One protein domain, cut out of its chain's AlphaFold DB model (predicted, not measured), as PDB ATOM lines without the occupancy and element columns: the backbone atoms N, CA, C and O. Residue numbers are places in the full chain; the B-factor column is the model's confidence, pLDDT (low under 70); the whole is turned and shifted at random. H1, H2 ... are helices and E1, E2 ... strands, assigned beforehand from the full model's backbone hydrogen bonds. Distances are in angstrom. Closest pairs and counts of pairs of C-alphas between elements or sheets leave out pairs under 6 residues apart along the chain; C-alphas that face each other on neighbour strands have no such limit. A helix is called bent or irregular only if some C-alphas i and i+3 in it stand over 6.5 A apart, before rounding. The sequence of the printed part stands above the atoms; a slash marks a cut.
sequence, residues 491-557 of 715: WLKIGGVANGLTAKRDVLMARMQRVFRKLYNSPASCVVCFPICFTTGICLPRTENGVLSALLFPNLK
ATOM      1  N   TRP A 491     -40.837  -5.652  26.017       84.56
ATOM      2  CA  TRP A 491     -42.062  -4.874  25.925       84.56
ATOM      3  C   TRP A 491     -42.358  -4.506  24.468       84.56
ATOM      4  O   TRP A 491     -41.470  -4.082  23.725       84.56
ATOM      5  N   LEU A 492     -43.618  -4.665  24.069       80.88
ATOM      6  CA  LEU A 492     -44.076  -4.511  22.694       80.88
ATOM      7  C   LEU A 492     -44.829  -3.187  22.511       80.88
ATOM      8  O   LEU A 492     -45.944  -3.029  23.015       80.88
ATOM      9  N   LYS A 493     -44.267  -2.252  21.738       80.62
ATOM     10  CA  LYS A 493     -44.966  -1.019  21.364       80.62
ATOM     11  C   LYS A 493     -45.783  -1.225  20.089       80.62
ATOM     12  O   LYS A 493     -45.247  -1.188  18.979       80.62
ATOM     13  N   ILE A 494     -47.091  -1.411  20.265       70.06
ATOM     14  CA  ILE A 494     -48.091  -1.425  19.189       70.06
ATOM     15  C   ILE A 494     -48.695  -0.017  19.059       70.06
ATOM     16  O   ILE A 494     -49.089   0.582  20.056       70.06
ATOM     17  N   GLY A 495     -48.800   0.503  17.833       57.25
ATOM     18  CA  GLY A 495     -49.367   1.830  17.538       57.25
ATOM     19  C   GLY A 495     -48.332   2.860  17.069       57.25
ATOM     20  O   GLY A 495     -47.131   2.596  17.093       57.25
ATOM     21  N   GLY A 496     -48.808   4.007  16.563       52.59
ATOM     22  CA  GLY A 496     -47.999   5.108  16.002       52.59
ATOM     23  C   GLY A 496     -47.257   4.741  14.710       52.59
ATOM     24  O   GLY A 496     -47.621   5.168  13.616       52.59
ATOM     25  N   VAL A 497     -46.249   3.885  14.850       48.41
ATOM     26  CA  VAL A 497     -45.422   3.279  13.795       48.41
ATOM     27  C   VAL A 497     -46.167   2.134  13.092       48.41
ATOM     28  O   VAL A 497     -46.047   1.951  11.884       48.41
ATOM     29  N   ALA A 498     -46.948   1.358  13.850       47.44
ATOM     30  CA  ALA A 498     -47.531   0.092  13.398       47.44
ATOM     31  C   ALA A 498     -48.734   0.231  12.447       47.44
ATOM     32  O   ALA A 498     -48.910  -0.593  11.554       47.44
ATOM     33  N   ASN A 499     -49.554   1.266  12.660       44.00
ATOM     34  CA  ASN A 499     -50.870   1.431  12.024       44.00
ATOM     35  C   ASN A 499     -50.927   2.651  11.083       44.00
ATOM     36  O   ASN A 499     -51.984   2.981  10.550       44.00
ATOM     37  N   GLY A 500     -49.813   3.370  10.918       49.41
ATOM     38  CA  GLY A 500     -49.727   4.520  10.022       49.41
ATOM     39  C   GLY A 500     -49.562   4.099   8.561       49.41
ATOM     40  O   GLY A 500     -48.938   3.083   8.266       49.41
ATOM     41  N   LEU A 501     -50.058   4.928   7.634       51.06
ATOM     42  CA  LEU A 501     -49.685   4.838   6.217       51.06
ATOM     43  C   LEU A 501     -48.154   4.838   6.084       51.06
ATOM     44  O   LEU A 501     -47.494   5.648   6.738       51.06
ATOM     45  N   THR A 502     -47.612   3.985   5.211       60.12
ATOM     46  CA  THR A 502     -46.171   3.701   5.056       60.12
ATOM     47  C   THR A 502     -45.298   4.962   5.097       60.12
ATOM     48  O   THR A 502     -44.407   5.070   5.932       60.12
ATOM     49  N   ALA A 503     -45.643   5.993   4.317       62.62
ATOM     50  CA  ALA A 503     -44.899   7.255   4.284       62.62
ATOM     51  C   ALA A 503     -44.819   7.990   5.644       62.62
ATOM     52  O   ALA A 503     -43.785   8.567   5.974       62.62
ATOM     53  N   LYS A 504     -45.879   7.959   6.469       67.69
ATOM     54  CA  LYS A 504     -45.864   8.575   7.813       67.69
ATOM     55  C   LYS A 504     -44.986   7.785   8.784       67.69
ATOM     56  O   LYS A 504     -44.283   8.383   9.597       67.69
ATOM     57  N   ARG A 505     -45.018   6.452   8.684       70.62
ATOM     58  CA  ARG A 505     -44.166   5.550   9.467       70.62
ATOM     59  C   ARG A 505     -42.692   5.797   9.162       70.62
ATOM     60  O   ARG A 505     -41.899   5.936  10.087       70.62
ATOM     61  N   ASP A 506     -42.334   5.887   7.888       71.56
ATOM     62  CA  ASP A 506     -40.935   5.972   7.471       71.56
ATOM     63  C   ASP A 506     -40.310   7.326   7.874       71.56
ATOM     64  O   ASP A 506     -39.182   7.360   8.366       71.56
ATOM     65  N   VAL A 507     -41.074   8.427   7.817       76.19
ATOM     66  CA  VAL A 507     -40.671   9.738   8.377       76.19
ATOM     67  C   VAL A 507     -40.453   9.674   9.896       76.19
ATOM     68  O   VAL A 507     -39.467  10.219  10.404       76.19
ATOM     69  N   LEU A 508     -41.337   8.993  10.635       77.62
ATOM     70  CA  LEU A 508     -41.197   8.797  12.082       77.62
ATOM     71  C   LEU A 508     -39.954   7.955  12.417       77.62
ATOM     72  O   LEU A 508     -39.171   8.357  13.277       77.62
ATOM     73  N   MET A 509     -39.715   6.855  11.697       77.25
ATOM     74  CA  MET A 509     -38.509   6.031  11.849       77.25
ATOM     75  C   MET A 509     -37.235   6.816  11.542       77.25
ATOM     76  O   MET A 509     -36.313   6.800  12.356       77.25
ATOM     77  N   ALA A 510     -37.195   7.582  10.451       80.06
ATOM     78  CA  ALA A 510     -36.052   8.433  10.123       80.06
ATOM     79  C   ALA A 510     -35.792   9.518  11.190       80.06
ATOM     80  O   ALA A 510     -34.638   9.858  11.468       80.06
ATOM     81  N   ARG A 511     -36.835  10.063  11.836       85.12
ATOM     82  CA  ARG A 511     -36.670  10.979  12.981       85.12
ATOM     83  C   ARG A 511     -36.129  10.250  14.212       85.12
ATOM     84  O   ARG A 511     -35.129  10.697  14.769       85.12
ATOM     85  N   MET A 512     -36.731   9.125  14.601       85.38
ATOM     86  CA  MET A 512     -36.306   8.339  15.767       85.38
ATOM     87  C   MET A 512     -34.866   7.831  15.619       85.38
ATOM     88  O   MET A 512     -34.085   7.952  16.555       85.38
ATOM     89  N   GLN A 513     -34.459   7.367  14.433       82.75
ATOM     90  CA  GLN A 513     -33.070   6.988  14.139       82.75
ATOM     91  C   GLN A 513     -32.086   8.151  14.348       82.75
ATOM     92  O   GLN A 513     -31.036   7.966  14.965       82.75
ATOM     93  N   ARG A 514     -32.417   9.362  13.869       86.69
ATOM     94  CA  ARG A 514     -31.579  10.561  14.069       86.69
ATOM     95  C   ARG A 514     -31.494  10.968  15.544       86.69
ATOM     96  O   ARG A 514     -30.414  11.339  16.001       86.69
ATOM     97  N   VAL A 515     -32.601  10.860  16.281       90.81
ATOM     98  CA  VAL A 515     -32.664  11.115  17.729       90.81
ATOM     99  C   VAL A 515     -31.832  10.095  18.510       90.81
ATOM    100  O   VAL A 515     -30.931  10.494  19.242       90.81
ATOM    101  N   PHE A 516     -32.045   8.792  18.314       90.06
ATOM    102  CA  PHE A 516     -31.295   7.757  19.031       90.06
ATOM    103  C   PHE A 516     -29.794   7.814  18.735       90.06
ATOM    104  O   PHE A 516     -29.006   7.726  19.671       90.06
ATOM    105  N   ARG A 517     -29.384   8.093  17.487       87.25
ATOM    106  CA  ARG A 517     -27.968   8.336  17.147       87.25
ATOM    107  C   ARG A 517     -27.357   9.477  17.969       87.25
ATOM    108  O   ARG A 517     -26.206   9.384  18.385       87.25
ATOM    109  N   LYS A 518     -28.110  10.561  18.189       90.50
ATOM    110  CA  LYS A 518     -27.666  11.700  19.004       90.50
ATOM    111  C   LYS A 518     -27.587  11.363  20.490       90.50
ATOM    112  O   LYS A 518     -26.632  11.775  21.136       90.50
ATOM    113  N   LEU A 519     -28.552  10.606  21.005       92.12
ATOM    114  CA  LEU A 519     -28.611  10.212  22.412       92.12
ATOM    115  C   LEU A 519     -27.545   9.180  22.785       92.12
ATOM    116  O   LEU A 519     -26.913   9.316  23.829       92.12
ATOM    117  N   TYR A 520     -27.320   8.176  21.937       88.12
ATOM    118  CA  TYR A 520     -26.336   7.122  22.186       88.12
ATOM    119  C   TYR A 520     -24.902   7.657  22.189       88.12
ATOM    120  O   TYR A 520     -24.120   7.330  23.075       88.12
ATOM    121  N   ASN A 521     -24.589   8.572  21.268       85.56
ATOM    122  CA  ASN A 521     -23.288   9.239  21.183       85.56
ATOM    123  C   ASN A 521     -23.142  10.394  22.203       85.56
ATOM    124  O   ASN A 521     -22.452  11.377  21.929       85.56
ATOM    125  N   SER A 522     -23.827  10.324  23.348       90.25
ATOM    126  CA  SER A 522     -23.841  11.370  24.377       90.25
ATOM    127  C   SER A 522     -23.973  10.783  25.793       90.25
ATOM    128  O   SER A 522     -24.348   9.612  25.942       90.25
ATOM    129  N   PRO A 523     -23.764  11.593  26.852       90.44
ATOM    130  CA  PRO A 523     -24.027  11.182  28.231       90.44
ATOM    131  C   PRO A 523     -25.477  10.736  28.492       90.44
ATOM    132  O   PRO A 523     -25.719   9.996  29.442       90.44
ATOM    133  N   ALA A 524     -26.442  11.132  27.648       92.75
ATOM    134  CA  ALA A 524     -27.847  10.741  27.791       92.75
ATOM    135  C   ALA A 524     -28.100   9.242  27.541       92.75
ATOM    136  O   ALA A 524     -29.139   8.725  27.945       92.75
ATOM    137  N   SER A 525     -27.165   8.524  26.914       90.50
ATOM    138  CA  SER A 525     -27.273   7.086  26.620       90.50
ATOM    139  C   SER A 525     -27.644   6.219  27.834       90.50
ATOM    140  O   SER A 525     -28.344   5.219  27.679       90.50
ATOM    141  N   CYS A 526     -27.246   6.610  29.049       88.81
ATOM    142  CA  CYS A 526     -27.540   5.866  30.277       88.81
ATOM    143  C   CYS A 526     -28.982   6.023  30.800       88.81
ATOM    144  O   CYS A 526     -29.411   5.201  31.609       88.81
ATOM    145  N   VAL A 527     -29.735   7.026  30.330       92.81
ATOM    146  CA  VAL A 527     -31.129   7.307  30.738       92.81
ATOM    147  C   VAL A 527     -32.150   7.031  29.628       92.81
ATOM    148  O   VAL A 527     -33.302   7.443  29.737       92.81
ATOM    149  N   VAL A 528     -31.760   6.348  28.547       92.50
ATOM    150  CA  VAL A 528     -32.597   6.134  27.352       92.50
ATOM    151  C   VAL A 528     -32.948   4.658  27.172       92.50
ATOM    152  O   VAL A 528     -32.073   3.795  27.065       92.50
ATOM    153  N   CYS A 529     -34.245   4.355  27.073       90.62
ATOM    154  CA  CYS A 529     -34.703   3.038  26.643       90.62
ATOM    155  C   CYS A 529     -34.668   2.940  25.110       90.62
ATOM    156  O   CYS A 529     -35.598   3.378  24.431       90.62
ATOM    157  N   PHE A 530     -33.583   2.390  24.565       88.31
ATOM    158  CA  PHE A 530     -33.449   2.148  23.127       88.31
ATOM    159  C   PHE A 530     -34.267   0.918  22.667       88.31
ATOM    160  O   PHE A 530     -34.394  -0.048  23.427       88.31
ATOM    161  N   PRO A 531     -34.822   0.924  21.438       86.62
ATOM    162  CA  PRO A 531     -35.574  -0.203  20.889       86.62
ATOM    163  C   PRO A 531     -34.655  -1.302  20.338       86.62
ATOM    164  O   PRO A 531     -33.864  -1.055  19.437       86.62
ATOM    165  N   ILE A 532     -34.861  -2.540  20.790       85.12
ATOM    166  CA  ILE A 532     -34.180  -3.766  20.336       85.12
ATOM    167  C   ILE A 532     -34.240  -3.908  18.807       85.12
ATOM    168  O   ILE A 532     -33.230  -4.192  18.163       85.12
ATOM    169  N   CYS A 533     -35.434  -3.731  18.233       81.81
ATOM    170  CA  CYS A 533     -35.674  -3.706  16.790       81.81
ATOM    171  C   CYS A 533     -37.063  -3.139  16.458       81.81
ATOM    172  O   CYS A 533     -37.981  -3.178  17.282       81.81
ATOM    173  N   PHE A 534     -37.246  -2.710  15.208       79.38
ATOM    174  CA  PHE A 534     -38.561  -2.714  14.562       79.38
ATOM    175  C   PHE A 534     -38.791  -4.085  13.912       79.38
ATOM    176  O   PHE A 534     -37.834  -4.729  13.492       79.38
ATOM    177  N   THR A 535     -40.031  -4.554  13.828       73.81
ATOM    178  CA  THR A 535     -40.374  -5.839  13.196       73.81
ATOM    179  C   THR A 535     -41.763  -5.780  12.571       73.81
ATOM    180  O   THR A 535     -42.637  -5.050  13.052       73.81
ATOM    181  N   THR A 536     -41.965  -6.546  11.502       69.81
ATOM    182  CA  THR A 536     -43.234  -6.684  10.777       69.81
ATOM    183  C   THR A 536     -43.602  -8.159  10.660       69.81
ATOM    184  O   THR A 536     -42.728  -9.005  10.497       69.81
ATOM    185  N   GLY A 537     -44.889  -8.506  10.715       62.44
ATOM    186  CA  GLY A 537     -45.294  -9.911  10.572       62.44
ATOM    187  C   GLY A 537     -45.194 -10.735  11.854       62.44
ATOM    188  O   GLY A 537     -45.077 -11.954  11.763       62.44
ATOM    189  N   ILE A 538     -45.254 -10.113  13.039       62.19
ATOM    190  CA  ILE A 538     -45.389 -10.879  14.286       62.19
ATOM    191  C   ILE A 538     -46.768 -11.543  14.315       62.19
ATOM    192  O   ILE A 538     -47.785 -10.851  14.239       62.19
ATOM    193  N   CYS A 539     -46.789 -12.859  14.532       55.84
ATOM    194  CA  CYS A 539     -47.950 -13.578  15.047       55.84
ATOM    195  C   CYS A 539     -47.854 -13.616  16.579       55.84
ATOM    196  O   CYS A 539     -46.970 -14.289  17.112       55.84
ATOM    197  N   LEU A 540     -48.724 -12.903  17.304       53.03
ATOM    198  CA  LEU A 540     -48.748 -13.023  18.769       53.03
ATOM    199  C   LEU A 540     -49.327 -14.386  19.179       53.03
ATOM    200  O   LEU A 540     -50.265 -14.852  18.527       53.03
ATOM    201  N   PRO A 541     -48.893 -14.977  20.313       44.56
ATOM    202  CA  PRO A 541     -49.410 -16.260  20.810       44.56
ATOM    203  C   PRO A 541     -50.925 -16.324  21.080       44.56
ATOM    204  O   PRO A 541     -51.430 -17.379  21.450       44.56
ATOM    205  N   ARG A 542     -51.644 -15.196  20.966       46.56
ATOM    206  CA  ARG A 542     -53.076 -15.047  21.272       46.56
ATOM    207  C   ARG A 542     -53.895 -14.368  20.164       46.56
ATOM    208  O   ARG A 542     -55.067 -14.085  20.386       46.56
ATOM    209  N   THR A 543     -53.317 -14.083  18.992       44.34
ATOM    210  CA  THR A 543     -54.048 -13.456  17.871       44.34
ATOM    211  C   THR A 543     -53.839 -14.239  16.580       44.34
ATOM    212  O   THR A 543     -52.890 -13.990  15.839       44.34
ATOM    213  N   GLU A 544     -54.750 -15.163  16.280       42.28
ATOM    214  CA  GLU A 544     -54.615 -16.087  15.142       42.28
ATOM    215  C   GLU A 544     -54.670 -15.399  13.763       42.28
ATOM    216  O   GLU A 544     -54.163 -15.946  12.789       42.28
ATOM    217  N   ASN A 545     -55.228 -14.182  13.676       42.75
ATOM    218  CA  ASN A 545     -55.540 -13.506  12.406       42.75
ATOM    219  C   ASN A 545     -54.854 -12.134  12.205       42.75
ATOM    220  O   ASN A 545     -55.210 -11.399  11.283       42.75
ATOM    221  N   GLY A 546     -53.891 -11.756  13.055       51.25
ATOM    222  CA  GLY A 546     -53.265 -10.426  13.034       51.25
ATOM    223  C   GLY A 546     -51.769 -10.450  12.721       51.25
ATOM    224  O   GLY A 546     -50.972 -10.777  13.591       51.25
ATOM    225  N   VAL A 547     -51.381 -10.017  11.514       54.66
ATOM    226  CA  VAL A 547     -49.993  -9.614  11.220       54.66
ATOM    227  C   VAL A 547     -49.763  -8.235  11.829       54.66
ATOM    228  O   VAL A 547     -50.284  -7.239  11.329       54.66
ATOM    229  N   LEU A 548     -48.981  -8.179  12.906       63.53
ATOM    230  CA  LEU A 548     -48.654  -6.930  13.592       63.53
ATOM    231  C   LEU A 548     -47.250  -6.438  13.227       63.53
ATOM    232  O   LEU A 548     -46.341  -7.219  12.937       63.53
ATOM    233  N   SER A 549     -47.091  -5.115  13.254       72.12
ATOM    234  CA  SER A 549     -45.788  -4.443  13.246       72.12
ATOM    235  C   SER A 549     -45.568  -3.782  14.603       72.12
ATOM    236  O   SER A 549     -46.532  -3.304  15.201       72.12
ATOM    237  N   ALA A 550     -44.337  -3.744  15.105       76.56
ATOM    238  CA  ALA A 550     -44.052  -3.179  16.424       76.56
ATOM    239  C   ALA A 550     -42.594  -2.739  16.582       76.56
ATOM    240  O   ALA A 550     -41.699  -3.249  15.905       76.56
ATOM    241  N   LEU A 551     -42.359  -1.830  17.531       82.00
ATOM    242  CA  LEU A 551     -41.041  -1.636  18.138       82.00
ATOM    243  C   LEU A 551     -40.944  -2.503  19.396       82.00
ATOM    244  O   LEU A 551     -41.852  -2.491  20.229       82.00
ATOM    245  N   LEU A 552     -39.844  -3.237  19.536       82.81
ATOM    246  CA  LEU A 552     -39.546  -4.053  20.712       82.81
ATOM    247  C   LEU A 552     -38.571  -3.285  21.602       82.81
ATOM    248  O   LEU A 552     -37.583  -2.747  21.109       82.81
ATOM    249  N   PHE A 553     -38.820  -3.256  22.906       86.94
ATOM    250  CA  PHE A 553     -37.967  -2.612  23.910       86.94
ATOM    251  C   PHE A 553     -37.617  -3.604  25.029       86.94
ATOM    252  O   PHE A 553     -38.373  -4.551  25.251       86.94
ATOM    253  N   PRO A 554     -36.526  -3.399  25.786       87.31
ATOM    254  CA  PRO A 554     -36.288  -4.148  27.020       87.31
ATOM    255  C   PRO A 554     -37.439  -3.947  28.020       87.31
ATOM    256  O   PRO A 554     -37.895  -2.819  28.228       87.31
ATOM    257  N   ASN A 555     -37.908  -5.014  28.675       88.12
ATOM    258  CA  ASN A 555     -38.954  -4.904  29.695       88.12
ATOM    259  C   ASN A 555     -38.383  -4.357  31.019       88.12
ATOM    260  O   ASN A 555     -38.026  -5.103  31.930       88.12
ATOM    261  N   LEU A 556     -38.339  -3.029  31.142       90.44
ATOM    262  CA  LEU A 556     -37.787  -2.317  32.304       90.44
ATOM    263  C   LEU A 556     -38.457  -2.677  33.648       90.44
ATOM    264  O   LEU A 556     -37.832  -2.514  34.697       90.44
ATOM    265  N   LYS A 557     -39.695  -3.197  33.650       90.25
ATOM    266  CA  LYS A 557     -40.358  -3.639  34.893       90.25
ATOM    267  C   LYS A 557     -39.637  -4.830  35.530       90.25
ATOM    268  O   LYS A 557     -39.566  -4.906  36.754       90.25
TER     269      LYS A 557
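Overview. This is residues 491 to 557 of the 715 residues of an uncharacterized protein of Porphyra umbilicalis (UniProt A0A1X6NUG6). The model is a flat, open frame: a small, twisted sheet of three strands makes one side, and the long helix H1 makes the other, standing off from the sheet and running much the same way as E3. At the far end of H1 the short helix H2 makes a corner, from which residues 528 to 532 lead back to the sheet; at the opposite end of the frame the loop of residues 539 to 547, between E2 and E3, reaches outward. The printed part has 67 residues with two named helices and three named strands, in the order E1, H1, H2, E2, E3, and its class is mixed, helices and strands. The sheet runs E1, E3, E2 and is antiparallel throughout. The whole is loose, with a radius of gyration of the C-alphas of 13.6 A, and spans 43 by 32 by 13 A.

Along the chain. Begin at C-alpha 491, at (-42.062, -4.874, 25.925), where the strand E1 opens the printed part; it holds residues 491 to 493. Go on to C-alpha 502, at (-46.171, 3.701, 5.056), where H1 begins; it holds residues 502 to 520 and runs 26.4 A from first to last C-alpha. After two residues you reach H2, residues 523 to 527, 8.5 A long. H2 is irregular, but only just: C-alphas 523 and 526 are 6.7 A apart. The strand E2 follows at residues 533 to 538 and is 12.3 A long. The last strand, E3, holds residues 548 to 554; look for its end at C-alpha 554, at (-36.288, -4.148, 27.020), 18.5 A from its first C-alpha.

Arrangement. Start from E3, the inner strand of the sheet; E1 and E2 are its edge strands. E1 and E3 are antiparallel, with 137 degrees between their directions. Look at N 491 and O 553, which are 2.8 A apart and within hydrogen-bond range, and at N 493 and O 551, at 2.9 A. E3 and E2 form an antiparallel hairpin, with 143 degrees between their directions. Here N 537 and O 548 are within hydrogen-bond range at 2.9 A, as are N 552 and O 533, also at 2.9 A. The C-alphas of 549 and 536 face each other at 4.2 A. The sheet is strongly twisted, but only just, with C-alphas up to 4.2 A off its best plane. E1, H1, H2 and E2 make a split strand-helix-strand unit, two strands of one sheet that are not neighbours, with the helices between them in the chain and E3 between them in the sheet; its crossover is right-handed. Moving outward, you find that H1 is not on the sheet, and it is apart from E2 and from E3. H2 is not on the sheet either. H1 and H2 are close but not clearly touching: their closest C-alphas, those of Leu 519 and Ser 525, are 5.4 A apart. In H1 every O i to N i+4 pair is within hydrogen-bond range; in H2 it is 0 of 1, beside 1 of 2 O i to N i+3 pairs.

Size, cuts and confidence. Measure the printed part from Pro 523 to Asn 545, whose C-alphas are the two farthest apart, at 43.0 A. The first and last printed C-alphas, of Trp 491 and Lys 557, are 9.2 A apart. The printed part has no cut. The links from H1 to H2 and from H2 to E2 are tight, those from E1 to H1 and from E2 to E3 are short, and no link is long. The mean pLDDT of the printed part is 73.8; look with care at residues 495 to 504 and 536 to 548, which are under 70.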